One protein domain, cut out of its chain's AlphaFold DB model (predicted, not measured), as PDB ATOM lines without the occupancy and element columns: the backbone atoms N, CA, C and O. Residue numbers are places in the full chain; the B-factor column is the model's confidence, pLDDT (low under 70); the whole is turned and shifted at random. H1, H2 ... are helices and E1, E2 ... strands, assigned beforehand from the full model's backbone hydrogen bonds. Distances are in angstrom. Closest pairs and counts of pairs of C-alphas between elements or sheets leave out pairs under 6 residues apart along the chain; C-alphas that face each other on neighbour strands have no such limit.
ATOM      1  N   GLY A 198      19.342 -21.588 -50.677       84.06
ATOM      2  CA  GLY A 198      20.156 -21.767 -49.476       84.06
ATOM      3  C   GLY A 198      20.411 -23.232 -49.122       84.06
ATOM      4  O   GLY A 198      20.890 -23.510 -48.021       84.06
ATOM      5  N   ARG A 199      20.114 -24.175 -50.026       89.50
ATOM      6  CA  ARG A 199      20.418 -25.592 -49.822       89.50
ATOM      7  C   ARG A 199      21.869 -25.844 -50.208       89.50
ATOM      8  O   ARG A 199      22.285 -25.586 -51.336       89.50
ATOM      9  N   PHE A 200      22.638 -26.404 -49.279       93.69
ATOM     10  CA  PHE A 200      23.987 -26.883 -49.566       93.69
ATOM     11  C   PHE A 200      23.953 -28.004 -50.605       93.69
ATOM     12  O   PHE A 200      23.340 -29.056 -50.405       93.69
ATOM     13  N   ILE A 201      24.619 -27.769 -51.732       91.69
ATOM     14  CA  ILE A 201      24.726 -28.756 -52.799       91.69
ATOM     15  C   ILE A 201      25.611 -29.881 -52.279       91.69
ATOM     16  O   ILE A 201      26.663 -29.652 -51.688       91.69
ATOM     17  N   GLY A 202      25.178 -31.118 -52.491       90.81
ATOM     18  CA  GLY A 202      25.958 -32.283 -52.115       90.81
ATOM     19  C   GLY A 202      25.754 -32.807 -50.708       90.81
ATOM     20  O   GLY A 202      26.196 -33.922 -50.481       90.81
ATOM     21  N   ALA A 203      25.073 -32.094 -49.809       92.50
ATOM     22  CA  ALA A 203      24.830 -32.536 -48.430       92.50
ATOM     23  C   ALA A 203      23.440 -33.174 -48.197       92.50
ATOM     24  O   ALA A 203      23.112 -33.571 -47.081       92.50
ATOM     25  N   GLY A 204      22.672 -33.395 -49.268       91.50
ATOM     26  CA  GLY A 204      21.427 -34.163 -49.241       91.50
ATOM     27  C   GLY A 204      20.193 -33.271 -49.263       91.50
ATOM     28  O   GLY A 204      20.243 -32.133 -49.733       91.50
ATOM     29  N   ARG A 205      19.048 -33.806 -48.844       90.94
ATOM     30  CA  ARG A 205      17.755 -33.103 -48.830       90.94
ATOM     31  C   ARG A 205      17.522 -32.465 -47.469       90.94
ATOM     32  O   ARG A 205      17.930 -33.022 -46.459       90.94
ATOM     33  N   GLU A 206      16.867 -31.311 -47.430       88.31
ATOM     34  CA  GLU A 206      16.462 -30.717 -46.153       88.31
ATOM     35  C   GLU A 206      15.366 -31.583 -45.520       88.31
ATOM     36  O   GLU A 206      14.382 -31.894 -46.188       88.31
ATOM     37  N   SER A 207      15.540 -32.008 -44.263       84.38
ATOM     38  CA  SER A 207      14.568 -32.903 -43.613       84.38
ATOM     39  C   SER A 207      13.337 -32.162 -43.094       84.38
ATOM     40  O   SER A 207      12.229 -32.679 -43.189       84.38
ATOM     41  N   ARG A 208      13.527 -30.957 -42.542       81.75
ATOM     42  CA  ARG A 208      12.472 -30.136 -41.915       81.75
ATOM     43  C   ARG A 208      12.550 -28.651 -42.297       81.75
ATOM     44  O   ARG A 208      12.034 -27.797 -41.587       81.75
ATOM     45  N   GLY A 209      13.203 -28.346 -43.421       85.38
ATOM     46  CA  GLY A 209      13.517 -26.973 -43.821       85.38
ATOM     47  C   GLY A 209      14.529 -26.296 -42.888       85.38
ATOM     48  O   GLY A 209      15.032 -26.893 -41.934       85.38
ATOM     49  N   ALA A 210      14.858 -25.041 -43.186       87.56
ATOM     50  CA  ALA A 210      15.715 -24.231 -42.330       87.56
ATOM     51  C   ALA A 210      14.944 -23.736 -41.096       87.56
ATOM     52  O   ALA A 210      13.875 -23.141 -41.224       87.56
ATOM     53  N   VAL A 211      15.519 -23.930 -39.911       91.25
ATOM     54  CA  VAL A 211      15.022 -23.340 -38.666       91.25
ATOM     55  C   VAL A 211      15.764 -22.028 -38.445       91.25
ATOM     56  O   VAL A 211      16.984 -22.018 -38.276       91.25
ATOM     57  N   GLU A 212      15.037 -20.916 -38.463       92.12
ATOM     58  CA  GLU A 212      15.578 -19.583 -38.205       92.12
ATOM     59  C   GLU A 212      15.035 -19.056 -36.877       92.12
ATOM     60  O   GLU A 212      13.833 -18.882 -36.695       92.12
ATOM     61  N   ILE A 213      15.937 -18.808 -35.931       92.81
ATOM     62  CA  ILE A 213      15.621 -18.365 -34.577       92.81
ATOM     63  C   ILE A 213      16.235 -16.985 -34.390       92.81
ATOM     64  O   ILE A 213      17.438 -16.808 -34.554       92.81
ATOM     65  N   ARG A 214      15.414 -15.998 -34.029       93.50
ATOM     66  CA  ARG A 214      15.877 -14.641 -33.699       93.50
ATOM     67  C   ARG A 214      15.617 -14.339 -32.240       93.50
ATOM     68  O   ARG A 214      14.457 -14.231 -31.840       93.50
ATOM     69  N   VAL A 215      16.667 -14.272 -31.436       92.25
ATOM     70  CA  VAL A 215      16.569 -14.052 -29.992       92.25
ATOM     71  C   VAL A 215      17.002 -12.622 -29.683       92.25
ATOM     72  O   VAL A 215      18.169 -12.294 -29.904       92.25
ATOM     73  N   PRO A 216      16.111 -11.758 -29.168       93.00
ATOM     74  CA  PRO A 216      16.524 -10.446 -28.696       93.00
ATOM     75  C   PRO A 216      17.417 -10.612 -27.462       93.00
ATOM     76  O   PRO A 216      17.026 -11.245 -26.480       93.00
ATOM     77  N   LEU A 217      18.614 -10.037 -27.502       93.31
ATOM     78  CA  LEU A 217      19.579 -10.104 -26.411       93.31
ATOM     79  C   LEU A 217      19.179  -9.102 -25.332       93.31
ATOM     80  O   LEU A 217      19.466  -7.909 -25.414       93.31
ATOM     81  N   ARG A 218      18.480  -9.596 -24.310       93.38
ATOM     82  CA  ARG A 218      18.098  -8.811 -23.134       93.38
ATOM     83  C   ARG A 218      18.992  -9.175 -21.950       93.38
ATOM     84  O   ARG A 218      19.319 -10.354 -21.804       93.38
ATOM     85  N   PRO A 219      19.362  -8.212 -21.091       92.25
ATOM     86  CA  PRO A 219      20.025  -8.517 -19.829       92.25
ATOM     87  C   PRO A 219      19.190  -9.505 -19.008       92.25
ATOM     88  O   PRO A 219      17.969  -9.369 -18.905       92.25
ATOM     89  N   GLY A 220      19.848 -10.507 -18.438       89.56
ATOM     90  CA  GLY A 220      19.231 -11.485 -17.554       89.56
ATOM     91  C   GLY A 220      18.859 -10.877 -16.199       89.56
ATOM     92  O   GLY A 220      19.430  -9.885 -15.752       89.56
ATOM     93  N   ARG A 221      17.915 -11.515 -15.500       84.62
ATOM     94  CA  ARG A 221      17.478 -11.097 -14.152       84.62
ATOM     95  C   ARG A 221      18.507 -11.379 -13.051       84.62
ATOM     96  O   ARG A 221      18.329 -10.930 -11.926       84.62
ATOM     97  N   SER A 222      19.573 -12.120 -13.352       75.00
ATOM     98  CA  SER A 222      20.521 -12.668 -12.372       75.00
ATOM     99  C   SER A 222      21.495 -11.647 -11.766       75.00
ATOM    100  O   SER A 222      22.377 -12.036 -11.006       75.00
ATOM    101  N   GLY A 223      21.379 -10.353 -12.097       78.81
ATOM    102  CA  GLY A 223      22.272  -9.301 -11.591       78.81
ATOM    103  C   GLY A 223      23.731  -9.430 -12.053       78.81
ATOM    104  O   GLY A 223      24.576  -8.641 -11.634       78.81
ATOM    105  N   ARG A 224      24.046 -10.408 -12.916       86.12
ATOM    106  CA  ARG A 224      25.371 -10.565 -13.523       86.12
ATOM    107  C   ARG A 224      25.605  -9.462 -14.562       86.12
ATOM    108  O   ARG A 224      24.681  -9.138 -15.309       86.12
ATOM    109  N   PRO A 225      26.821  -8.895 -14.644       88.31
ATOM    110  CA  PRO A 225      27.139  -7.907 -15.666       88.31
ATOM    111  C   PRO A 225      27.069  -8.545 -17.058       88.31
ATOM    112  O   PRO A 225      27.582  -9.643 -17.269       88.31
ATOM    113  N   VAL A 226      26.440  -7.842 -18.004       91.69
ATOM    114  CA  VAL A 226      26.338  -8.291 -19.396       91.69
ATOM    115  C   VAL A 226      27.703  -8.165 -20.065       91.69
ATOM    116  O   VAL A 226      28.249  -7.066 -20.173       91.69
ATOM    117  N   VAL A 227      28.247  -9.288 -20.529       92.88
ATOM    118  CA  VAL A 227      29.518  -9.336 -21.262       92.88
ATOM    119  C   VAL A 227      29.227  -9.436 -22.755       92.88
ATOM    120  O   VAL A 227      28.441 -10.279 -23.183       92.88
ATOM    121  N   ALA A 228      29.880  -8.598 -23.565       91.00
ATOM    122  CA  ALA A 228      29.712  -8.622 -25.017       91.00
ATOM    123  C   ALA A 228      30.037 -10.014 -25.589       91.00
ATOM    124  O   ALA A 228      31.138 -10.525 -25.396       91.00
ATOM    125  N   LEU A 229      29.074 -10.613 -26.293       92.31
ATOM    126  CA  LEU A 229      29.219 -11.909 -26.951       92.31
ATOM    127  C   LEU A 229      29.777 -11.715 -28.366       92.31
ATOM    128  O   LEU A 229      29.332 -10.823 -29.092       92.31
ATOM    129  N   ARG A 230      30.737 -12.552 -28.771       91.88
ATOM    130  CA  ARG A 230      31.279 -12.573 -30.140       91.88
ATOM    131  C   ARG A 230      30.752 -13.775 -30.917       91.88
ATOM    132  O   ARG A 230      30.554 -14.847 -30.356       91.88
ATOM    133  N   GLU A 231      30.598 -13.620 -32.230       90.25
ATOM    134  CA  GLU A 231      30.144 -14.703 -33.119       90.25
ATOM    135  C   GLU A 231      31.114 -15.894 -33.113       90.25
ATOM    136  O   GLU A 231      30.693 -17.046 -33.057       90.25
ATOM    137  N   THR A 232      32.421 -15.628 -33.095       88.50
ATOM    138  CA  THR A 232      33.455 -16.671 -33.056       88.50
ATOM    139  C   THR A 232      33.429 -17.474 -31.760       88.50
ATOM    140  O   THR A 232      33.599 -18.689 -31.788       88.50
ATOM    141  N   GLU A 233      33.182 -16.812 -30.630       93.12
ATOM    142  CA  GLU A 233      33.030 -17.460 -29.324       93.12
ATOM    143  C   GLU A 233      31.769 -18.324 -29.283       93.12
ATOM    144  O   GLU A 233      31.803 -19.454 -28.794       93.12
ATOM    145  N   LEU A 234      30.680 -17.829 -29.877       93.69
ATOM    146  CA  LEU A 234      29.439 -18.575 -30.009       93.69
ATOM    147  C   LEU A 234      29.632 -19.854 -30.835       93.69
ATOM    148  O   LEU A 234      29.285 -20.940 -30.376       93.69
ATOM    149  N   LEU A 235      30.234 -19.745 -32.023       93.25
ATOM    150  CA  LEU A 235      30.495 -20.900 -32.887       93.25
ATOM    151  C   LEU A 235      31.479 -21.891 -32.249       93.25
ATOM    152  O   LEU A 235      31.233 -23.092 -32.315       93.25
ATOM    153  N   ALA A 236      32.532 -21.413 -31.577       94.25
ATOM    154  CA  ALA A 236      33.478 -22.272 -30.861       94.25
ATOM    155  C   ALA A 236      32.816 -23.020 -29.690       94.25
ATOM    156  O   ALA A 236      33.090 -24.198 -29.457       94.25
ATOM    157  N   GLY A 237      31.912 -22.361 -28.961       95.19
ATOM    158  CA  GLY A 237      31.158 -22.999 -27.887       95.19
ATOM    159  C   GLY A 237      30.165 -24.047 -28.401       95.19
ATOM    160  O   GLY A 237      30.059 -25.123 -27.810       95.19
ATOM    161  N   ILE A 238      29.504 -23.784 -29.534       96.00
ATOM    162  CA  ILE A 238      28.663 -24.777 -30.220       96.00
ATOM    163  C   ILE A 238      29.519 -25.959 -30.702       96.00
ATOM    164  O   ILE A 238      29.152 -27.110 -30.481       96.00
ATOM    165  N   GLU A 239      30.679 -25.704 -31.309       96.44
ATOM    166  CA  GLU A 239      31.617 -26.737 -31.766       96.44
ATOM    167  C   GLU A 239      32.067 -27.660 -30.626       96.44
ATOM    168  O   GLU A 239      32.046 -28.888 -30.771       96.44
ATOM    169  N   ALA A 240      32.400 -27.090 -29.464       95.38
ATOM    170  CA  ALA A 240      32.780 -27.847 -28.276       95.38
ATOM    171  C   ALA A 240      31.630 -28.718 -27.737       95.38
ATOM    172  O   ALA A 240      31.842 -29.888 -27.395       95.38
ATOM    173  N   ALA A 241      30.406 -28.182 -27.693       92.31
ATOM    174  CA  ALA A 241      29.227 -28.925 -27.250       92.31
ATOM    175  C   ALA A 241      28.898 -30.081 -28.206       92.31
ATOM    176  O   ALA A 241      28.753 -31.227 -27.779       92.31
ATOM    177  N   MET A 242      28.893 -29.808 -29.509       94.25
ATOM    178  CA  MET A 242      28.669 -30.806 -30.555       94.25
ATOM    179  C   MET A 242      29.712 -31.925 -30.499       94.25
ATOM    180  O   MET A 242      29.365 -33.102 -30.529       94.25
ATOM    181  N   SER A 243      30.988 -31.578 -30.320       94.44
ATOM    182  CA  SER A 243      32.080 -32.550 -30.162       94.44
ATOM    183  C   SER A 243      31.961 -33.404 -28.894       94.44
ATOM    184  O   SER A 243      32.554 -34.480 -28.808       94.44
ATOM    185  N   THR A 244      31.233 -32.932 -27.883       91.12
ATOM    186  CA  THR A 244      30.957 -33.683 -26.650       91.12
ATOM    187  C   THR A 244      29.833 -34.693 -26.881       91.12
ATOM    188  O   THR A 244      30.023 -35.877 -26.603       91.12
ATOM    189  N   VAL A 245      28.740 -34.265 -27.522       88.69
ATOM    190  CA  VAL A 245      27.631 -35.148 -27.932       88.69
ATOM    191  C   VAL A 245      28.097 -36.225 -28.909       88.69
ATOM    192  O   VAL A 245      27.768 -37.397 -28.751       88.69
ATOM    193  N   GLY A 246      28.956 -35.871 -29.867       89.12
ATOM    194  CA  GLY A 246      29.555 -36.831 -30.795       89.12
ATOM    195  C   GLY A 246      30.353 -37.949 -30.124       89.12
ATOM    196  O   GLY A 246      30.403 -39.062 -30.637       89.12
ATOM    197  N   ARG A 247      30.956 -37.670 -28.962       89.44
ATOM    198  CA  ARG A 247      31.712 -38.655 -28.176       89.44
ATOM    199  C   ARG A 247      30.831 -39.498 -27.251       89.44
ATOM    200  O   ARG A 247      31.368 -40.383 -26.597       89.44
ATOM    201  N   GLY A 248      29.523 -39.229 -27.180       84.75
ATOM    202  CA  GLY A 248      28.626 -39.867 -26.209       84.75
ATOM    203  C   GLY A 248      28.952 -39.480 -24.764       84.75
ATOM    204  O   GLY A 248      28.573 -40.175 -23.828       84.75
ATOM    205  N   ALA A 249      29.700 -38.390 -24.562       74.56
ATOM    206  CA  ALA A 249      29.997 -37.896 -23.229       74.56
ATOM    207  C   ALA A 249      28.754 -37.163 -22.710       74.56
ATOM    208  O   ALA A 249      28.535 -35.993 -23.029       74.56
ATOM    209  N   GLY A 250      27.929 -37.876 -21.944       63.50
ATOM    210  CA  GLY A 250      26.843 -37.271 -21.183       63.50
ATOM    211  C   GLY A 250      27.373 -36.209 -20.218       63.50
ATOM    212  O   GLY A 250      28.549 -36.202 -19.833       63.50
ATOM    213  N   ARG A 251      26.498 -35.284 -19.818       59.31
ATOM    214  CA  ARG A 251      26.788 -34.411 -18.678       59.31
ATOM    215  C   ARG A 251      26.930 -35.329 -17.453       59.31
ATOM    216  O   ARG A 251      26.095 -36.212 -17.306       59.31
ATOM    217  N   PRO A 252      27.941 -35.158 -16.585       54.28
ATOM    218  CA  PRO A 252      28.192 -36.088 -15.478       54.28
ATOM    219  C   PRO A 252      27.004 -36.303 -14.518       54.28
ATOM    220  O   PRO A 252      26.995 -37.300 -13.806       54.28
ATOM    221  N   ASP A 253      26.005 -35.412 -14.531       57.41
ATOM    222  CA  ASP A 253      24.793 -35.500 -13.706       57.41
ATOM    223  C   ASP A 253      23.581 -36.138 -14.420       57.41
ATOM    224  O   ASP A 253      22.549 -36.353 -13.784       57.41
ATOM    225  N   ASP A 254      23.672 -36.436 -15.722       64.56
ATOM    226  CA  ASP A 254      22.568 -36.986 -16.517       64.56
ATOM    227  C   ASP A 254      22.818 -38.480 -16.784       64.56
ATOM    228  O   ASP A 254      23.706 -38.858 -17.546       64.56
ATOM    229  N   LEU A 255      22.063 -39.346 -16.099       51.34
ATOM    230  CA  LEU A 255      22.204 -40.814 -16.141       51.34
ATOM    231  C   LEU A 255      21.763 -41.437 -17.479       51.34
ATOM    232  O   LEU A 255      21.836 -42.652 -17.663       51.34
ATOM    233  N   THR A 256      21.284 -40.627 -18.413       58.28
ATOM    234  CA  THR A 256      21.028 -41.007 -19.799       58.28
ATOM    235  C   THR A 256      22.353 -41.046 -20.556       58.28
ATOM    236  O   THR A 256      22.788 -40.067 -21.164       58.28
ATOM    237  N   GLU A 257      23.004 -42.213 -20.542       58.16
ATOM    238  CA  GLU A 257      24.089 -42.519 -21.475       58.16
ATOM    239  C   GLU A 257      23.559 -42.384 -22.909       58.16
ATOM    240  O   GLU A 257      22.942 -43.286 -23.474       58.16
ATOM    241  N   THR A 258      23.747 -41.202 -23.495       68.12
ATOM    242  CA  THR A 258      23.438 -40.974 -24.903       68.12
ATOM    243  C   THR A 258      24.488 -41.712 -25.722       68.12
ATOM    244  O   THR A 258      25.672 -41.375 -25.650       68.12
ATOM    245  N   GLU A 259      24.075 -42.712 -26.500       80.00
ATOM    246  CA  GLU A 259      24.990 -43.396 -27.413       80.00
ATOM    247  C   GLU A 259      25.727 -42.378 -28.308       80.00
ATOM    248  O   GLU A 259      25.104 -41.440 -28.822       80.00
ATOM    249  N   PRO A 260      27.047 -42.543 -28.518       87.56
ATOM    250  CA  PRO A 260      27.820 -41.640 -29.360       87.56
ATOM    251  C   PRO A 260      27.266 -41.619 -30.784       87.56
ATOM    252  O   PRO A 260      26.927 -42.658 -31.357       87.56
ATOM    253  N   LEU A 261      27.228 -40.432 -31.393       90.75
ATOM    254  CA  LEU A 261      26.815 -40.302 -32.787       90.75
ATOM    255  C   LEU A 261      27.846 -41.003 -33.698       90.75
ATOM    256  O   LEU A 261      29.036 -40.667 -33.668       90.75
ATOM    257  N   PRO A 262      27.432 -41.973 -34.528       91.69
ATOM    258  CA  PRO A 262      28.356 -42.746 -35.349       91.69
ATOM    259  C   PRO A 262      29.037 -41.875 -36.412       91.69
ATOM    260  O   PRO A 262      28.406 -41.064 -37.093       91.69
ATOM    261  N   GLY A 263      30.354 -42.048 -36.563       91.81
ATOM    262  CA  GLY A 263      31.141 -41.329 -37.572       91.81
ATOM    263  C   GLY A 263      31.046 -39.805 -37.451       91.81
ATOM    264  O   GLY A 263      31.116 -39.108 -38.466       91.81
ATOM    265  N   PHE A 264      30.817 -39.295 -36.239       95.62
ATOM    266  CA  PHE A 264      30.546 -37.886 -36.023       95.62
ATOM    267  C   PHE A 264      31.780 -37.007 -36.239       95.62
ATOM    268  O   PHE A 264      32.885 -37.329 -35.805       95.62
ATOM    269  N   SER A 265      31.584 -35.867 -36.894       94.94
ATOM    270  CA  SER A 265      32.618 -34.857 -37.106       94.94
ATOM    271  C   SER A 265      32.019 -33.458 -37.096       94.94
ATOM    272  O   SER A 265      30.872 -33.255 -37.494       94.94
ATOM    273  N   VAL A 266      32.812 -32.485 -36.656       95.88
ATOM    274  CA  VAL A 266      32.458 -31.066 -36.684       95.88
ATOM    275  C   VAL A 266      33.577 -30.314 -37.386       95.88
ATOM    276  O   VAL A 266      34.750 -30.607 -37.172       95.88
ATOM    277  N   ALA A 267      33.220 -29.390 -38.272       94.81
ATOM    278  CA  ALA A 267      34.175 -28.544 -38.969       94.81
ATOM    279  C   ALA A 267      33.542 -27.199 -39.323       94.81
ATOM    280  O   ALA A 267      32.366 -27.128 -39.681       94.81
ATOM    281  N   GLN A 268      34.338 -26.137 -39.293       94.12
ATOM    282  CA  GLN A 268      33.934 -24.847 -39.842       94.12
ATOM    283  C   GLN A 268      34.032 -24.884 -41.368       94.12
ATOM    284  O   GLN A 268      35.014 -25.369 -41.936       94.12
ATOM    285  N   VAL A 269      32.990 -24.397 -42.036       93.81
ATOM    286  CA  VAL A 269      32.856 -24.424 -43.490       93.81
ATOM    287  C   VAL A 269      32.453 -23.058 -44.030       93.81
ATOM    288  O   VAL A 269      31.623 -22.354 -43.455       93.81
ATOM    289  N   LEU A 270      33.036 -22.685 -45.167       93.81
ATOM    290  CA  LEU A 270      32.718 -21.449 -45.869       93.81
ATOM    291  C   LEU A 270      31.653 -21.727 -46.931       93.81
ATOM    292  O   LEU A 270      31.924 -22.359 -47.953       93.81
ATOM    293  N   ALA A 271      30.436 -21.255 -46.702       92.94
ATOM    294  CA  ALA A 271      29.343 -21.370 -47.652       92.94
ATOM    295  C   ALA A 271      29.492 -20.330 -48.770       92.94
ATOM    296  O   ALA A 271      29.593 -19.133 -48.497       92.94
ATOM    297  N   LEU A 272      29.475 -20.782 -50.023       92.75
ATOM    298  CA  LEU A 272      29.577 -19.950 -51.223       92.75
ATOM    299  C   LEU A 272      28.337 -20.143 -52.106       92.75
ATOM    300  O   LEU A 272      27.913 -21.280 -52.302       92.75
ATOM    301  N   PRO A 273      27.781 -19.088 -52.722       92.06
ATOM    302  CA  PRO A 273      26.830 -19.265 -53.811       92.06
ATOM    303  C   PRO A 273      27.406 -20.164 -54.910       92.06
ATOM    304  O   PRO A 273      28.583 -20.050 -55.262       92.06
ATOM    305  N   ALA A 274      26.566 -21.007 -55.510       89.88
ATOM    306  CA  ALA A 274      26.958 -21.936 -56.571       89.88
ATOM    307  C   ALA A 274      27.733 -21.277 -57.733       89.88
ATOM    308  O   ALA A 274      28.671 -21.875 -58.257       89.88
ATOM    309  N   ALA A 275      27.384 -20.044 -58.114       88.44
ATOM    310  CA  ALA A 275      28.102 -19.296 -59.148       88.44
ATOM    311  C   ALA A 275      29.544 -18.964 -58.725       88.44
ATOM    312  O   ALA A 275      30.492 -19.293 -59.438       88.44
ATOM    313  N   LEU A 276      29.720 -18.414 -57.517       89.06
ATOM    314  CA  LEU A 276      31.038 -18.068 -56.974       89.06
ATOM    315  C   LEU A 276      31.919 -19.296 -56.741       89.06
ATOM    316  O   LEU A 276      33.134 -19.237 -56.925       89.06
ATOM    317  N   TRP A 277      31.314 -20.428 -56.376       90.56
ATOM    318  CA  TRP A 277      32.020 -21.704 -56.294       90.56
ATOM    319  C   TRP A 277      32.684 -22.074 -57.628       90.56
ATOM    320  O   TRP A 277      33.872 -22.403 -57.666       90.56
ATOM    321  N   LEU A 278      31.934 -21.989 -58.731       89.50
ATOM    322  CA  LEU A 278      32.436 -22.322 -60.066       89.50
ATOM    323  C   LEU A 278      33.501 -21.332 -60.532       89.50
ATOM    324  O   LEU A 278      34.513 -21.747 -61.097       89.50
ATOM    325  N   GLU A 279      33.299 -20.040 -60.275       87.56
ATOM    326  CA  GLU A 279      34.284 -18.999 -60.575       87.56
ATOM    327  C   GLU A 279      35.604 -19.258 -59.846       87.56
ATOM    328  O   GLU A 279      36.656 -19.304 -60.485       87.56
ATOM    329  N   ARG A 280      35.560 -19.537 -58.535       86.62
ATOM    330  CA  ARG A 280      36.758 -19.838 -57.734       86.62
ATOM    331  C   ARG A 280      37.437 -21.134 -58.182       86.62
ATOM    332  O   ARG A 280      38.661 -21.189 -58.283       86.62
ATOM    333  N   GLY A 281      36.658 -22.168 -58.501       85.44
ATOM    334  CA  GLY A 281      37.192 -23.439 -58.990       85.44
ATOM    335  C   GLY A 281      37.876 -23.330 -60.360       85.44
ATOM    336  O   GLY A 281      38.842 -24.051 -60.620       85.44
ATOM    337  N   ARG A 282      37.411 -22.420 -61.227       87.12
ATOM    338  CA  ARG A 282      37.984 -22.168 -62.563       87.12
ATOM    339  C   ARG A 282      39.136 -21.163 -62.539       87.12
ATOM    340  O   ARG A 282      40.094 -21.343 -63.288       87.12
ATOM    341  N   GLY A 283      39.064 -20.149 -61.677       78.50
ATOM    342  CA  GLY A 283      40.053 -19.071 -61.553       78.50
ATOM    343  C   GLY A 283      41.388 -19.489 -60.926       78.50
ATOM    344  O   GLY A 283      42.357 -18.740 -60.999       78.50
ATOM    345  N   PRO A 297      28.549 -12.400 -50.129       72.12
ATOM    346  CA  PRO A 297      27.651 -13.552 -50.115       72.12
ATOM    347  C   PRO A 297      28.268 -14.793 -49.451       72.12
ATOM    348  O   PRO A 297      27.581 -15.796 -49.282       72.12
ATOM    349  N   GLU A 298      29.549 -14.747 -49.081       83.94
ATOM    350  CA  GLU A 298      30.213 -15.822 -48.346       83.94
ATOM    351  C   GLU A 298      29.767 -15.810 -46.880       83.94
ATOM    352  O   GLU A 298      29.738 -14.757 -46.242       83.94
ATOM    353  N   ARG A 299      29.422 -16.978 -46.336       88.38
ATOM    354  CA  ARG A 299      28.939 -17.105 -44.957       88.38
ATOM    355  C   ARG A 299      29.691 -18.207 -44.234       88.38
ATOM    356  O   ARG A 299      29.859 -19.297 -44.778       88.38
ATOM    357  N   LEU A 300      30.123 -17.935 -43.007       91.56
ATOM    358  CA  LEU A 300      30.725 -18.951 -42.155       91.56
ATOM    359  C   LEU A 300      29.616 -19.793 -41.519       91.56
ATOM    360  O   LEU A 300      28.686 -19.261 -40.910       91.56
ATOM    361  N   TYR A 301      29.719 -21.106 -41.683       94.94
ATOM    362  CA  TYR A 301      28.857 -22.084 -41.036       94.94
ATOM    363  C   TYR A 301      29.709 -23.048 -40.219       94.94
ATOM    364  O   TYR A 301      30.831 -23.386 -40.591       94.94
ATOM    365  N   LEU A 302      29.144 -23.559 -39.138       96.56
ATOM    366  CA  LEU A 302      29.623 -24.767 -38.491       96.56
ATOM    367  C   LEU A 302      28.863 -25.954 -39.089       96.56
ATOM    368  O   LEU A 302      27.633 -25.984 -39.065       96.56
ATOM    369  N   ARG A 303      29.582 -26.927 -39.641       96.50
ATOM    370  CA  ARG A 303      29.017 -28.188 -40.120       96.50
ATOM    371  C   ARG A 303      29.271 -29.260 -39.076       96.50
ATOM    372  O   ARG A 303      30.416 -29.649 -38.872       96.50
ATOM    373  N   ALA A 304      28.206 -29.792 -38.502       96.56
ATOM    374  CA  ALA A 304      28.245 -31.066 -37.805       96.56
ATOM    375  C   ALA A 304      27.717 -32.165 -38.722       96.56
ATOM    376  O   ALA A 304      26.748 -31.956 -39.447       96.56
ATOM    377  N   GLN A 305      28.357 -33.324 -38.720       96.12
ATOM    378  CA  GLN A 305      28.020 -34.423 -39.607       96.12
ATOM    379  C   GLN A 305      28.068 -35.740 -38.841       96.12
ATOM    380  O   GLN A 305      29.053 -36.018 -38.170       96.12
ATOM    381  N   CYS A 306      27.038 -36.562 -39.007       95.56
ATOM    382  CA  CYS A 306      26.940 -37.935 -38.529       95.56
ATOM    383  C   CYS A 306      26.892 -38.881 -39.739       95.56
ATOM    384  O   CYS A 306      26.151 -38.631 -40.697       95.56
ATOM    385  N   VAL A 307      27.694 -39.948 -39.718       95.75
ATOM    386  CA  VAL A 307      27.764 -40.956 -40.785       95.75
ATOM    387  C   VAL A 307      27.442 -42.318 -40.182       95.75
ATOM    388  O   VAL A 307      28.267 -42.926 -39.502       95.75
ATOM    389  N   SER A 308      26.243 -42.813 -40.463       95.00
ATOM    390  CA  SER A 308      25.722 -44.077 -39.945       95.00
ATOM    391  C   SER A 308      25.459 -45.076 -41.073       95.00
ATOM    392  O   SER A 308      25.672 -44.785 -42.257       95.00
ATOM    393  N   TRP A 309      25.052 -46.297 -40.712       94.06
ATOM    394  CA  TRP A 309      24.692 -47.345 -41.675       94.06
ATOM    395  C   TRP A 309      25.781 -47.583 -42.734       94.06
ATOM    396  O   TRP A 309      25.504 -47.665 -43.927       94.06
ATOM    397  N   GLN A 310      27.050 -47.632 -42.306       89.62
ATOM    398  CA  GLN A 310      28.213 -47.825 -43.188       89.62
ATOM    399  C   GLN A 310      28.326 -46.770 -44.312       89.62
ATOM    400  O   GLN A 310      28.746 -47.076 -45.426       89.62
ATOM    401  N   GLY A 311      27.916 -45.526 -44.047       90.00
ATOM    402  CA  GLY A 311      27.946 -44.434 -45.030       90.00
ATOM    403  C   GLY A 311      26.701 -44.334 -45.916       90.00
ATOM    404  O   GLY A 311      26.598 -43.411 -46.736       90.00
ATOM    405  N   GLN A 312      25.732 -45.240 -45.745       92.44
ATOM    406  CA  GLN A 312      24.448 -45.174 -46.443       92.44
ATOM    407  C   GLN A 312      23.593 -44.013 -45.945       92.44
ATOM    408  O   GLN A 312      22.929 -43.369 -46.752       92.44
ATOM    409  N   LEU A 313      23.662 -43.688 -44.657       95.50
ATOM    410  CA  LEU A 313      22.947 -42.556 -44.094       95.50
ATOM    411  C   LEU A 313      23.952 -41.498 -43.640       95.50
ATOM    412  O   LEU A 313      24.846 -41.771 -42.840       95.50
ATOM    413  N   VAL A 314      23.810 -40.283 -44.167       96.62
ATOM    414  CA  VAL A 314      24.584 -39.131 -43.694       96.62
ATOM    415  C   VAL A 314      23.629 -38.038 -43.271       96.62
ATOM    416  O   VAL A 314      22.800 -37.600 -44.063       96.62
ATOM    417  N   VAL A 315      23.785 -37.560 -42.045       96.88
ATOM    418  CA  VAL A 315      23.040 -36.416 -41.526       96.88
ATOM    419  C   VAL A 315      24.026 -35.284 -41.299       96.88
ATOM    420  O   VAL A 315      25.026 -35.469 -40.616       96.88
ATOM    421  N   SER A 316      23.761 -34.125 -41.887       96.62
ATOM    422  CA  SER A 316      24.562 -32.913 -41.717       96.62
ATOM    423  C   SER A 316      23.696 -31.806 -41.132       96.62
ATOM    424  O   SER A 316      22.612 -31.539 -41.637       96.62
ATOM    425  N   LEU A 317      24.173 -31.136 -40.091       97.06
ATOM    426  CA  LEU A 317      23.566 -29.929 -39.551       97.06
ATOM    427  C   LEU A 317      24.495 -28.749 -39.826       97.06
ATOM    428  O   LEU A 317      25.618 -28.706 -39.323       97.06
ATOM    429  N   PHE A 318      24.018 -27.789 -40.618       96.94
ATOM    430  CA  PHE A 318      24.718 -26.527 -40.839       96.94
ATOM    431  C   PHE A 318      24.161 -25.462 -39.903       96.94
ATOM    432  O   PHE A 318      22.965 -25.167 -39.935       96.94
ATOM    433  N   VAL A 319      25.035 -24.881 -39.093       96.75
ATOM    434  CA  VAL A 319      24.707 -23.858 -38.105       96.75
ATOM    435  C   VAL A 319      25.371 -22.557 -38.514       96.75
ATOM    436  O   VAL A 319      26.580 -22.512 -38.719       96.75
ATOM    437  N   HIS A 320      24.588 -21.497 -38.622       95.25
ATOM    438  CA  HIS A 320      25.096 -20.141 -38.773       95.25
ATOM    439  C   HIS A 320      24.552 -19.288 -37.641       95.25
ATOM    440  O   HIS A 320      23.379 -19.404 -37.290       95.25
ATOM    441  N   ALA A 321      25.406 -18.444 -37.080       94.31
ATOM    442  CA  ALA A 321      25.023 -17.486 -36.069       94.31
ATOM    443  C   ALA A 321      25.448 -16.096 -36.530       94.31
ATOM    444  O   ALA A 321      26.551 -15.932 -37.031       94.31
ATOM    445  N   ALA A 322      24.580 -15.112 -36.355       93.38
ATOM    446  CA  ALA A 322      24.859 -13.718 -36.647       93.38
ATOM    447  C   ALA A 322      24.364 -12.861 -35.483       93.38
ATOM    448  O   ALA A 322      23.237 -13.023 -35.014       93.38
ATOM    449  N   LEU A 323      25.202 -11.939 -35.024       92.19
ATOM    450  CA  LEU A 323      24.850 -10.965 -33.993       92.19
ATOM    451  C   LEU A 323      24.619  -9.618 -34.675       92.19
ATOM    452  O   LEU A 323      25.558  -9.014 -35.192       92.19
ATOM    453  N   GLN A 324      23.369  -9.158 -34.723       90.25
ATOM    454  CA  GLN A 324      22.998  -7.919 -35.410       90.25
ATOM    455  C   GLN A 324      22.016  -7.113 -34.568       90.25
ATOM    456  O   GLN A 324      21.000  -7.634 -34.135       90.25
ATOM    457  N   ALA A 325      22.320  -5.829 -34.348       89.25
ATOM    458  CA  ALA A 325      21.424  -4.872 -33.688       89.25
ATOM    459  C   ALA A 325      20.869  -5.323 -32.316       89.25
ATOM    460  O   ALA A 325      19.746  -4.985 -31.955       89.25
ATOM    461  N   GLY A 326      21.652  -6.080 -31.539       91.50
ATOM    462  CA  GLY A 326      21.197  -6.615 -30.250       91.50
ATOM    463  C   GLY A 326      20.289  -7.843 -30.369       91.50
ATOM    464  O   GLY A 326      19.685  -8.247 -29.383       91.50
ATOM    465  N   GLU A 327      20.207  -8.465 -31.542       93.81
ATOM    466  CA  GLU A 327      19.567  -9.760 -31.750       93.81
ATOM    467  C   GLU A 327      20.605 -10.820 -32.132       93.81
ATOM    468  O   GLU A 327      21.548 -10.570 -32.888       93.81
ATOM    469  N   LEU A 328      20.405 -12.030 -31.615       94.94
ATOM    470  CA  LEU A 328      21.071 -13.234 -32.083       94.94
ATOM    471  C   LEU A 328      20.189 -13.908 -33.135       94.94
ATOM    472  O   LEU A 328      19.128 -14.443 -32.814       94.94
ATOM    473  N   GLY A 329      20.641 -13.904 -34.386       94.69
ATOM    474  CA  GLY A 329      20.091 -14.724 -35.456       94.69
ATOM    475  C   GLY A 329      20.819 -16.062 -35.517       94.69
ATOM    476  O   GLY A 329      22.004 -16.104 -35.825       94.69
ATOM    477  N   LEU A 330      20.117 -17.155 -35.242       95.19
ATOM    478  CA  LEU A 330      20.614 -18.521 -35.360       95.19
ATOM    479  C   LEU A 330      19.865 -19.229 -36.492       95.19
ATOM    480  O   LEU A 330      18.638 -19.297 -36.489       95.19
ATOM    481  N   THR A 331      20.595 -19.773 -37.458       94.69
ATOM    482  CA  THR A 331      20.039 -20.541 -38.575       94.69
ATOM    483  C   THR A 331      20.557 -21.971 -38.516       94.69
ATOM    484  O   THR A 331      21.764 -22.195 -38.602       94.69
ATOM    485  N   LEU A 332      19.644 -22.935 -38.418       95.62
ATOM    486  CA  LEU A 332      19.930 -24.367 -38.402       95.62
ATOM    487  C   LEU A 332      19.368 -25.004 -39.674       95.62
ATOM    488  O   LEU A 332      18.172 -24.921 -39.939       95.62
ATOM    489  N   ARG A 333      20.219 -25.653 -40.469       95.81
ATOM    490  CA  ARG A 333      19.822 -26.325 -41.716       95.81
ATOM    491  C   ARG A 333      20.161 -27.811 -41.638       95.81
ATOM    492  O   ARG A 333      21.290 -28.183 -41.969       95.81
ATOM    493  N   PRO A 334      19.226 -28.656 -41.173       96.19
ATOM    494  CA  PRO A 334      19.412 -30.096 -41.183       96.19
ATOM    495  C   PRO A 334      19.253 -30.632 -42.606       96.19
ATOM    496  O   PRO A 334      18.245 -30.400 -43.276       96.19
ATOM    497  N   GLN A 335      20.253 -31.373 -43.062       95.44
ATOM    498  CA  GLN A 335      20.264 -32.038 -44.351       95.44
ATOM    499  C   GLN A 335      20.559 -33.520 -44.181       95.44
ATOM    500  O   GLN A 335      21.445 -33.919 -43.428       95.44
ATOM    501  N   VAL A 336      19.794 -34.338 -44.887       95.94
ATOM    502  CA  VAL A 336      19.860 -35.788 -44.815       95.94
ATOM    503  C   VAL A 336      20.137 -36.337 -46.203       95.94
ATOM    504  O   VAL A 336      19.413 -36.085 -47.169       95.94
ATOM    505  N   MET A 337      21.210 -37.107 -46.298       95.31
ATOM    506  CA  MET A 337      21.569 -37.871 -47.475       95.31
ATOM    507  C   MET A 337      21.022 -39.286 -47.339       95.31
ATOM    508  O   MET A 337      21.473 -40.048 -46.481       95.31
ATOM    509  N   ALA A 338      20.076 -39.639 -48.205       94.31
ATOM    510  CA  ALA A 338      19.499 -40.975 -48.240       94.31
ATOM    511  C   ALA A 338      20.524 -42.040 -48.699       94.31
ATOM    512  O   ALA A 338      21.572 -41.698 -49.274       94.31
ATOM    513  N   PRO A 339      20.217 -43.336 -48.509       93.56
ATOM    514  CA  PRO A 339      21.017 -44.442 -49.025       93.56
ATOM    515  C   PRO A 339      21.360 -44.303 -50.498       93.56
ATOM    516  O   PRO A 339      20.632 -43.686 -51.279       93.56
ATOM    517  N   LEU A 340      22.503 -44.873 -50.875       88.94
ATOM    518  CA  LEU A 340      22.842 -45.023 -52.281       88.94
ATOM    519  C   LEU A 340      21.817 -45.933 -52.947       88.94
ATOM    520  O   LEU A 340      21.238 -46.824 -52.323       88.94
ATOM    521  N   LEU A 341      21.639 -45.751 -54.247       82.12
ATOM    522  CA  LEU A 341      20.860 -46.702 -55.022       82.12
ATOM    523  C   LEU A 341      21.423 -48.110 -54.882       82.12
ATOM    524  O   LEU A 341      22.649 -48.286 -54.952       82.12
ATOM    525  N   LEU A 391      19.122 -42.089 -53.085       90.25
ATOM    526  CA  LEU A 391      17.679 -42.192 -53.242       90.25
ATOM    527  C   LEU A 391      17.006 -40.839 -52.937       90.25
ATOM    528  O   LEU A 391      17.521 -40.043 -52.150       90.25
ATOM    529  N   PRO A 392      15.856 -40.536 -53.564       86.12
ATOM    530  CA  PRO A 392      15.132 -39.298 -53.283       86.12
ATOM    531  C   PRO A 392      14.554 -39.269 -51.860       86.12
ATOM    532  O   PRO A 392      14.413 -38.190 -51.288       86.12
ATOM    533  N   THR A 393      14.245 -40.438 -51.300       89.12
ATOM    534  CA  THR A 393      13.691 -40.644 -49.959       89.12
ATOM    535  C   THR A 393      14.413 -41.801 -49.271       89.12
ATOM    536  O   THR A 393      15.083 -42.602 -49.928       89.12
ATOM    537  N   ILE A 394      14.301 -41.884 -47.944       92.94
ATOM    538  CA  ILE A 394      14.796 -43.026 -47.169       92.94
ATOM    539  C   ILE A 394      13.672 -44.069 -47.134       92.94
ATOM    540  O   ILE A 394      12.646 -43.798 -46.514       92.94
ATOM    541  N   PRO A 395      13.810 -45.219 -47.819       89.19
ATOM    542  CA  PRO A 395      12.742 -46.218 -47.871       89.19
ATOM    543  C   PRO A 395      12.627 -47.021 -46.570       89.19
ATOM    544  O   PRO A 395      11.558 -47.531 -46.254       89.19
ATOM    545  N   ASP A 396      13.731 -47.162 -45.838       92.50
ATOM    546  CA  ASP A 396      13.798 -47.945 -44.612       92.50
ATOM    547  C   ASP A 396      13.352 -47.110 -43.402       92.50
ATOM    548  O   ASP A 396      13.861 -46.011 -43.158       92.50
ATOM    549  N   VAL A 397      12.395 -47.643 -42.639       92.94
ATOM    550  CA  VAL A 397      11.795 -46.946 -41.491       92.94
ATOM    551  C   VAL A 397      12.832 -46.688 -40.398       92.94
ATOM    552  O   VAL A 397      12.877 -45.583 -39.862       92.94
ATOM    553  N   HIS A 398      13.711 -47.649 -40.106       94.56
ATOM    554  CA  HIS A 398      14.716 -47.502 -39.054       94.56
ATOM    555  C   HIS A 398      15.767 -46.456 -39.422       94.56
ATOM    556  O   HIS A 398      16.120 -45.622 -38.593       94.56
ATOM    557  N   GLN A 399      16.210 -46.432 -40.679       94.50
ATOM    558  CA  GLN A 399      17.105 -45.388 -41.178       94.50
ATOM    559  C   GLN A 399      16.454 -44.006 -41.128       94.50
ATOM    560  O   GLN A 399      17.126 -43.026 -40.809       94.50
ATOM    561  N   SER A 400      15.158 -43.909 -41.436       94.50
ATOM    562  CA  SER A 400      14.414 -42.651 -41.349       94.50
ATOM    563  C   SER A 400      14.308 -42.163 -39.898       94.50
ATOM    564  O   SER A 400      14.614 -41.003 -39.610       94.50
ATOM    565  N   SER A 401      13.973 -43.060 -38.963       93.31
ATOM    566  CA  SER A 401      13.938 -42.770 -37.525       93.31
ATOM    567  C   SER A 401      15.310 -42.367 -36.979       93.31
ATOM    568  O   SER A 401      15.412 -41.375 -36.261       93.31
ATOM    569  N   ASP A 402      16.381 -43.067 -37.364       94.56
ATOM    570  CA  ASP A 402      17.750 -42.700 -36.991       94.56
ATOM    571  C   ASP A 402      18.150 -41.336 -37.556       94.56
ATOM    572  O   ASP A 402      18.802 -40.549 -36.870       94.56
ATOM    573  N   ALA A 403      17.759 -41.025 -38.794       95.12
ATOM    574  CA  ALA A 403      18.029 -39.722 -39.388       95.12
ATOM    575  C   ALA A 403      17.373 -38.596 -38.579       95.12
ATOM    576  O   ALA A 403      18.033 -37.602 -38.273       95.12
ATOM    577  N   ALA A 404      16.100 -38.768 -38.208       93.56
ATOM    578  CA  ALA A 404      15.364 -37.817 -37.379       93.56
ATOM    579  C   ALA A 404      16.008 -37.659 -35.994       93.56
ATOM    580  O   ALA A 404      16.328 -36.538 -35.595       93.56
ATOM    581  N   ARG A 405      16.311 -38.778 -35.327       92.31
ATOM    582  CA  ARG A 405      16.985 -38.802 -34.022       92.31
ATOM    583  C   ARG A 405      18.331 -38.081 -34.060       92.31
ATOM    584  O   ARG A 405      18.622 -37.270 -33.188       92.31
ATOM    585  N   HIS A 406      19.160 -38.336 -35.074       94.00
ATOM    586  CA  HIS A 406      20.450 -37.658 -35.219       94.00
ATOM    587  C   HIS A 406      20.291 -36.148 -35.427       94.00
ATOM    588  O   HIS A 406      21.069 -35.380 -34.864       94.00
ATOM    589  N   VAL A 407      19.305 -35.707 -36.219       94.00
ATOM    590  CA  VAL A 407      19.008 -34.274 -36.384       94.00
ATOM    591  C   VAL A 407      18.633 -33.647 -35.043       94.00
ATOM    592  O   VAL A 407      19.184 -32.605 -34.700       94.00
ATOM    593  N   GLU A 408      17.755 -34.288 -34.277       91.00
ATOM    594  CA  GLU A 408      17.299 -33.792 -32.974       91.00
ATOM    595  C   GLU A 408      18.418 -33.698 -31.950       91.00
ATOM    596  O   GLU A 408      18.592 -32.644 -31.347       91.00
ATOM    597  N   LEU A 409      19.234 -34.745 -31.812       91.00
ATOM    598  CA  LEU A 409      20.385 -34.726 -30.907       91.00
ATOM    599  C   LEU A 409      21.347 -33.585 -31.256       91.00
ATOM    600  O   LEU A 409      21.816 -32.869 -30.373       91.00
ATOM    601  N   MET A 410      21.608 -33.373 -32.549       94.25
ATOM    602  CA  MET A 410      22.455 -32.276 -33.010       94.25
ATOM    603  C   MET A 410      21.815 -30.901 -32.770       94.25
ATOM    604  O   MET A 410      22.505 -29.973 -32.359       94.25
ATOM    605  N   GLN A 411      20.510 -30.740 -32.995       93.94
ATOM    606  CA  GLN A 411      19.810 -29.474 -32.753       93.94
ATOM    607  C   GLN A 411      19.736 -29.136 -31.261       93.94
ATOM    608  O   GLN A 411      20.060 -28.011 -30.886       93.94
ATOM    609  N   ALA A 412      19.388 -30.104 -30.413       91.00
ATOM    610  CA  ALA A 412      19.344 -29.941 -28.962       91.00
ATOM    611  C   ALA A 412      20.721 -29.552 -28.403       91.00
ATOM    612  O   ALA A 412      20.826 -28.636 -27.590       91.00
ATOM    613  N   ALA A 413      21.792 -30.175 -28.905       92.38
ATOM    614  CA  ALA A 413      23.161 -29.836 -28.535       92.38
ATOM    615  C   ALA A 413      23.528 -28.387 -28.893       92.38
ATOM    616  O   ALA A 413      24.134 -27.685 -28.084       92.38
ATOM    617  N   VAL A 414      23.136 -27.917 -30.084       94.94
ATOM    618  CA  VAL A 414      23.351 -26.522 -30.497       94.94
ATOM    619  C   VAL A 414      22.561 -25.563 -29.610       94.94
ATOM    620  O   VAL A 414      23.135 -24.602 -29.104       94.94
ATOM    621  N   LEU A 415      21.267 -25.816 -29.401       94.44
ATOM    622  CA  LEU A 415      20.404 -24.939 -28.606       94.44
ATOM    623  C   LEU A 415      20.878 -24.856 -27.153       94.44
ATOM    624  O   LEU A 415      21.082 -23.753 -26.651       94.44
ATOM    625  N   GLY A 416      21.181 -25.995 -26.524       92.69
ATOM    626  CA  GLY A 416      21.722 -26.031 -25.165       92.69
ATOM    627  C   GLY A 416      23.081 -25.332 -25.039       92.69
ATOM    628  O   GLY A 416      23.345 -24.661 -24.040       92.69
ATOM    629  N   ALA A 417      23.941 -25.416 -26.062       94.81
ATOM    630  CA  ALA A 417      25.209 -24.684 -26.080       94.81
ATOM    631  C   ALA A 417      24.998 -23.167 -26.134       94.81
ATOM    632  O   ALA A 417      25.660 -22.425 -25.406       94.81
ATOM    633  N   VAL A 418      24.068 -22.712 -26.979       95.88
ATOM    634  CA  VAL A 418      23.710 -21.294 -27.105       95.88
ATOM    635  C   VAL A 418      23.094 -20.782 -25.803       95.88
ATOM    636  O   VAL A 418      23.518 -19.736 -25.322       95.88
ATOM    637  N   GLU A 419      22.167 -21.521 -25.189       94.81
ATOM    638  CA  GLU A 419      21.571 -21.172 -23.888       94.81
ATOM    639  C   GLU A 419      22.645 -21.022 -22.804       94.81
ATOM    640  O   GLU A 419      22.733 -19.975 -22.159       94.81
ATOM    641  N   ALA A 420      23.533 -22.010 -22.666       93.38
ATOM    642  CA  ALA A 420      24.616 -21.975 -21.685       93.38
ATOM    643  C   ALA A 420      25.629 -20.843 -21.943       93.38
ATOM    644  O   ALA A 420      26.267 -20.345 -21.013       93.38
ATOM    645  N   LEU A 421      25.841 -20.439 -23.198       95.12
ATOM    646  CA  LEU A 421      26.672 -19.277 -23.537       95.12
ATOM    647  C   LEU A 421      25.969 -17.969 -23.180       95.12
ATOM    648  O   LEU A 421      26.564 -17.127 -22.514       95.12
ATOM    649  N   LEU A 422      24.702 -17.812 -23.561       94.94
ATOM    650  CA  LEU A 422      23.917 -16.623 -23.241       94.94
ATOM    651  C   LEU A 422      23.827 -16.403 -21.727       94.94
ATOM    652  O   LEU A 422      24.095 -15.298 -21.257       94.94
ATOM    653  N   GLU A 423      23.559 -17.458 -20.956       94.06
ATOM    654  CA  GLU A 423      23.502 -17.391 -19.493       94.06
ATOM    655  C   GLU A 423      24.858 -17.002 -18.876       94.06
ATOM    656  O   GLU A 423      24.922 -16.157 -17.975       94.06
ATOM    657  N   ARG A 424      25.964 -17.571 -19.380       94.62
ATOM    658  CA  ARG A 424      27.325 -17.218 -18.934       94.62
ATOM    659  C   ARG A 424      27.657 -15.748 -19.175       94.62
ATOM    660  O   ARG A 424      28.327 -15.148 -18.340       94.62
ATOM    661  N   HIS A 425      27.159 -15.170 -20.265       95.12
ATOM    662  CA  HIS A 425      27.334 -13.753 -20.596       95.12
ATOM    663  C   HIS A 425      26.284 -12.831 -19.952       95.12
ATOM    664  O   HIS A 425      26.314 -11.621 -20.182       95.12
ATOM    665  N   GLY A 426      25.378 -13.371 -19.129       94.44
ATOM    666  CA  GLY A 426      24.376 -12.594 -18.402       94.44
ATOM    667  C   GLY A 426      23.166 -12.175 -19.241       94.44
ATOM    668  O   GLY A 426      22.490 -11.219 -18.869       94.44
ATOM    669  N   PHE A 427      22.876 -12.852 -20.356       95.25
ATOM    670  CA  PHE A 427      21.663 -12.636 -21.150       95.25
ATOM    671  C   PHE A 427      20.499 -13.514 -20.666       95.25
ATOM    672  O   PHE A 427      20.704 -14.590 -20.106       95.25
ATOM    673  N   ALA A 428      19.264 -13.056 -20.884       92.69
ATOM    674  CA  ALA A 428      18.055 -13.834 -20.624       92.69
ATOM    675  C   ALA A 428      17.883 -14.955 -21.665       92.69
ATOM    676  O   ALA A 428      18.010 -14.713 -22.867       92.69
ATOM    677  N   THR A 429      17.553 -16.163 -21.208       91.88
ATOM    678  CA  THR A 429      17.391 -17.360 -22.053       91.88
ATOM    679  C   THR A 429      15.934 -17.770 -22.263       91.88
ATOM    680  O   THR A 429      15.678 -18.627 -23.102       91.88
ATOM    681  N   ASP A 430      14.977 -17.121 -21.587       88.56
ATOM    682  CA  ASP A 430      13.547 -17.473 -21.600       88.56
ATOM    683  C   ASP A 430      12.998 -17.647 -23.031       88.56
ATOM    684  O   ASP A 430      12.451 -18.686 -23.384       88.56
ATOM    685  N   ALA A 431      13.262 -16.673 -23.911       82.06
ATOM    686  CA  ALA A 431      12.788 -16.697 -25.298       82.06
ATOM    687  C   ALA A 431      13.406 -17.820 -26.155       82.06
ATOM    688  O   ALA A 431      12.840 -18.197 -27.185       82.06
ATOM    689  N   LEU A 432      14.587 -18.317 -25.776       85.62
ATOM    690  CA  LEU A 432      15.237 -19.446 -26.438       85.62
ATOM    691  C   LEU A 432      14.698 -20.772 -25.888       85.62
ATOM    692  O   LEU A 432      14.332 -21.633 -26.686       85.62
ATOM    693  N   SER A 433      14.532 -20.873 -24.568       83.06
ATOM    694  CA  SER A 433      13.968 -22.041 -23.879       83.06
ATOM    695  C   SER A 433      12.526 -22.336 -24.312       83.06
ATOM    696  O   SER A 433      12.171 -23.485 -24.590       83.06
ATOM    697  N   ASP A 434      11.695 -21.298 -24.456       79.62
ATOM    698  CA  ASP A 434      10.319 -21.438 -24.949       79.62
ATOM    699  C   ASP A 434      10.299 -22.047 -26.360       79.62
ATOM    700  O   ASP A 434       9.495 -22.926 -26.672       79.62
ATOM    701  N   ARG A 435      11.237 -21.636 -27.223       75.00
ATOM    702  CA  ARG A 435      11.351 -22.165 -28.590       75.00
ATOM    703  C   ARG A 435      11.970 -23.551 -28.645       75.00
ATOM    704  O   ARG A 435      11.538 -24.355 -29.468       75.00
ATOM    705  N   HIS A 436      12.942 -23.844 -27.787       72.12
ATOM    706  CA  HIS A 436      13.511 -25.180 -27.646       72.12
ATOM    707  C   HIS A 436      12.417 -26.193 -27.276       72.12
ATOM    708  O   HIS A 436      12.332 -27.262 -27.880       72.12
ATOM    709  N   THR A 437      11.503 -25.801 -26.381       70.00
ATOM    710  CA  THR A 437      10.339 -26.612 -26.002       70.00
ATOM    711  C   THR A 437       9.425 -26.874 -27.198       70.00
ATOM    712  O   THR A 437       9.080 -28.023 -27.445       70.00
ATOM    713  N   VAL A 438       9.097 -25.849 -27.995       64.38
ATOM    714  CA  VAL A 438       8.232 -25.995 -29.184       64.38
ATOM    715  C   VAL A 438       8.863 -26.887 -30.258       64.38
ATOM    716  O   VAL A 438       8.165 -27.696 -30.868       64.38
ATOM    717  N   ILE A 439      10.174 -26.760 -30.487       64.44
ATOM    718  CA  ILE A 439      10.896 -27.570 -31.479       64.44
ATOM    719  C   ILE A 439      10.893 -29.052 -31.074       64.44
ATOM    720  O   ILE A 439      10.713 -29.910 -31.938       64.44
ATOM    721  N   ASN A 440      11.025 -29.352 -29.780       60.38
ATOM    722  CA  ASN A 440      11.061 -30.728 -29.281       60.38
ATOM    723  C   ASN A 440       9.668 -31.323 -29.000       60.38
ATOM    724  O   ASN A 440       9.512 -32.540 -29.041       60.38
ATOM    725  N   SER A 441       8.643 -30.510 -28.718       49.34
ATOM    726  CA  SER A 441       7.321 -31.004 -28.301       49.34
ATOM    727  C   SER A 441       6.422 -31.476 -29.449       49.34
ATOM    728  O   SER A 441       5.403 -32.116 -29.198       49.34
ATOM    729  N   ILE A 442       6.754 -31.171 -30.709       48.69
ATOM    730  CA  ILE A 442       5.960 -31.598 -31.873       48.69
ATOM    731  C   ILE A 442       6.574 -32.873 -32.454       48.69
ATOM    732  O   ILE A 442       7.152 -32.890 -33.539       48.69
TER     733      ILE A 442
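What this domain is: This is residues 198 to 283, 297 to 341 and 391 to 442 of the 615 residues of an uncharacterized protein of Streptomyces atratus (UniProt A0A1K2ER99). A twisted sheet of five strands is covered on one face by helices: the long H3 runs over E5 and E4, H1 runs over E4 and E3, and H4 folds back along H3 near the edge strand E1. The small helix H2 follows E2 off the sheet, and loop residues 251 to 256 stick out. The printed part has 183 residues, with four named helices and five named strands in the order E1 H1 E2 H2 E3 E4 E5 H3 H4. The antiparallel sheet runs E1 E5 E4 E3 E2, and the class is mixed, helices and strands. The whole is compact, with a radius of gyration of the C-alphas of 17.3 A, and flat, with spans of 57 by 49 by 27 A.

Where its parts are: Find C-alpha 211 at (15.022, -23.340, -38.666); from there strand E1 runs to 216. Helix H1 is residues 231 to 246, 22.3 A long. Strand E2, residues 265 to 273, bends by 59 degrees at residue 268, and helix H2 follows at 274 to 283. Next come E3, residues 299 to 308, 27.6 A; E4, 313 to 324, 35.7 A; and E5, 327 to 337, 32.3 A. Find C-alpha 397 at (11.795, -46.946, -41.491), where helix H3 begins its 40.4 A to residue 424. Helix H4, residues 430 to 441, ends at (7.321, -31.004, -28.301).

How they stand to each other: Start at the sheet, where E3, E4 and E5 form a meander, each strand the antiparallel neighbour of the one before. Look for N 331 and O 320, 2.8 A apart, between E5 and E4, and N 304 and O 317, 2.9 A, between E4 and E3. At the edges, N 213 and O 330 are 2.8 A apart between E1 and E5, as are N 269 and O 301 between E2 and E3. H1, H3 and H4 make two layers with the sheet, helices on one face of it. H1 has a height over the sheet of 8.2 A and H3 of 8.9 A; both run along the strands. H1 and H3 touch at a steep tilt of 44 degrees, opposite ways, closest at the C-alphas of Ile 238 and Ala 417, 5.4 A; H3 does so with residues 409 to 421 alone. H3 and H4 form a helical hairpin at a shallow tilt of 9 degrees; the closest C-alphas are Leu 415 and His 436, 7.0 A, and H3 touches H4 with residues 408 to 419 alone. H2 is not on the sheet. Every O i to N i+4 pair is within hydrogen-bond range in H1, H2 and H3, and 7 of 8 are in H4.

The domain as a whole: The C-alphas farthest apart, of Gly 223 and Leu 341, are 57.3 A from each other. Residues 284 to 296 and 342 to 390 are not printed; the C-alpha gaps across these cuts are 17.8 A and 5.8 A. The links E1 to H1 and H1 to E2 are long. The mean pLDDT of the printed part is 88.7, and residues 250 to 258 and 438 to 442 are under 70.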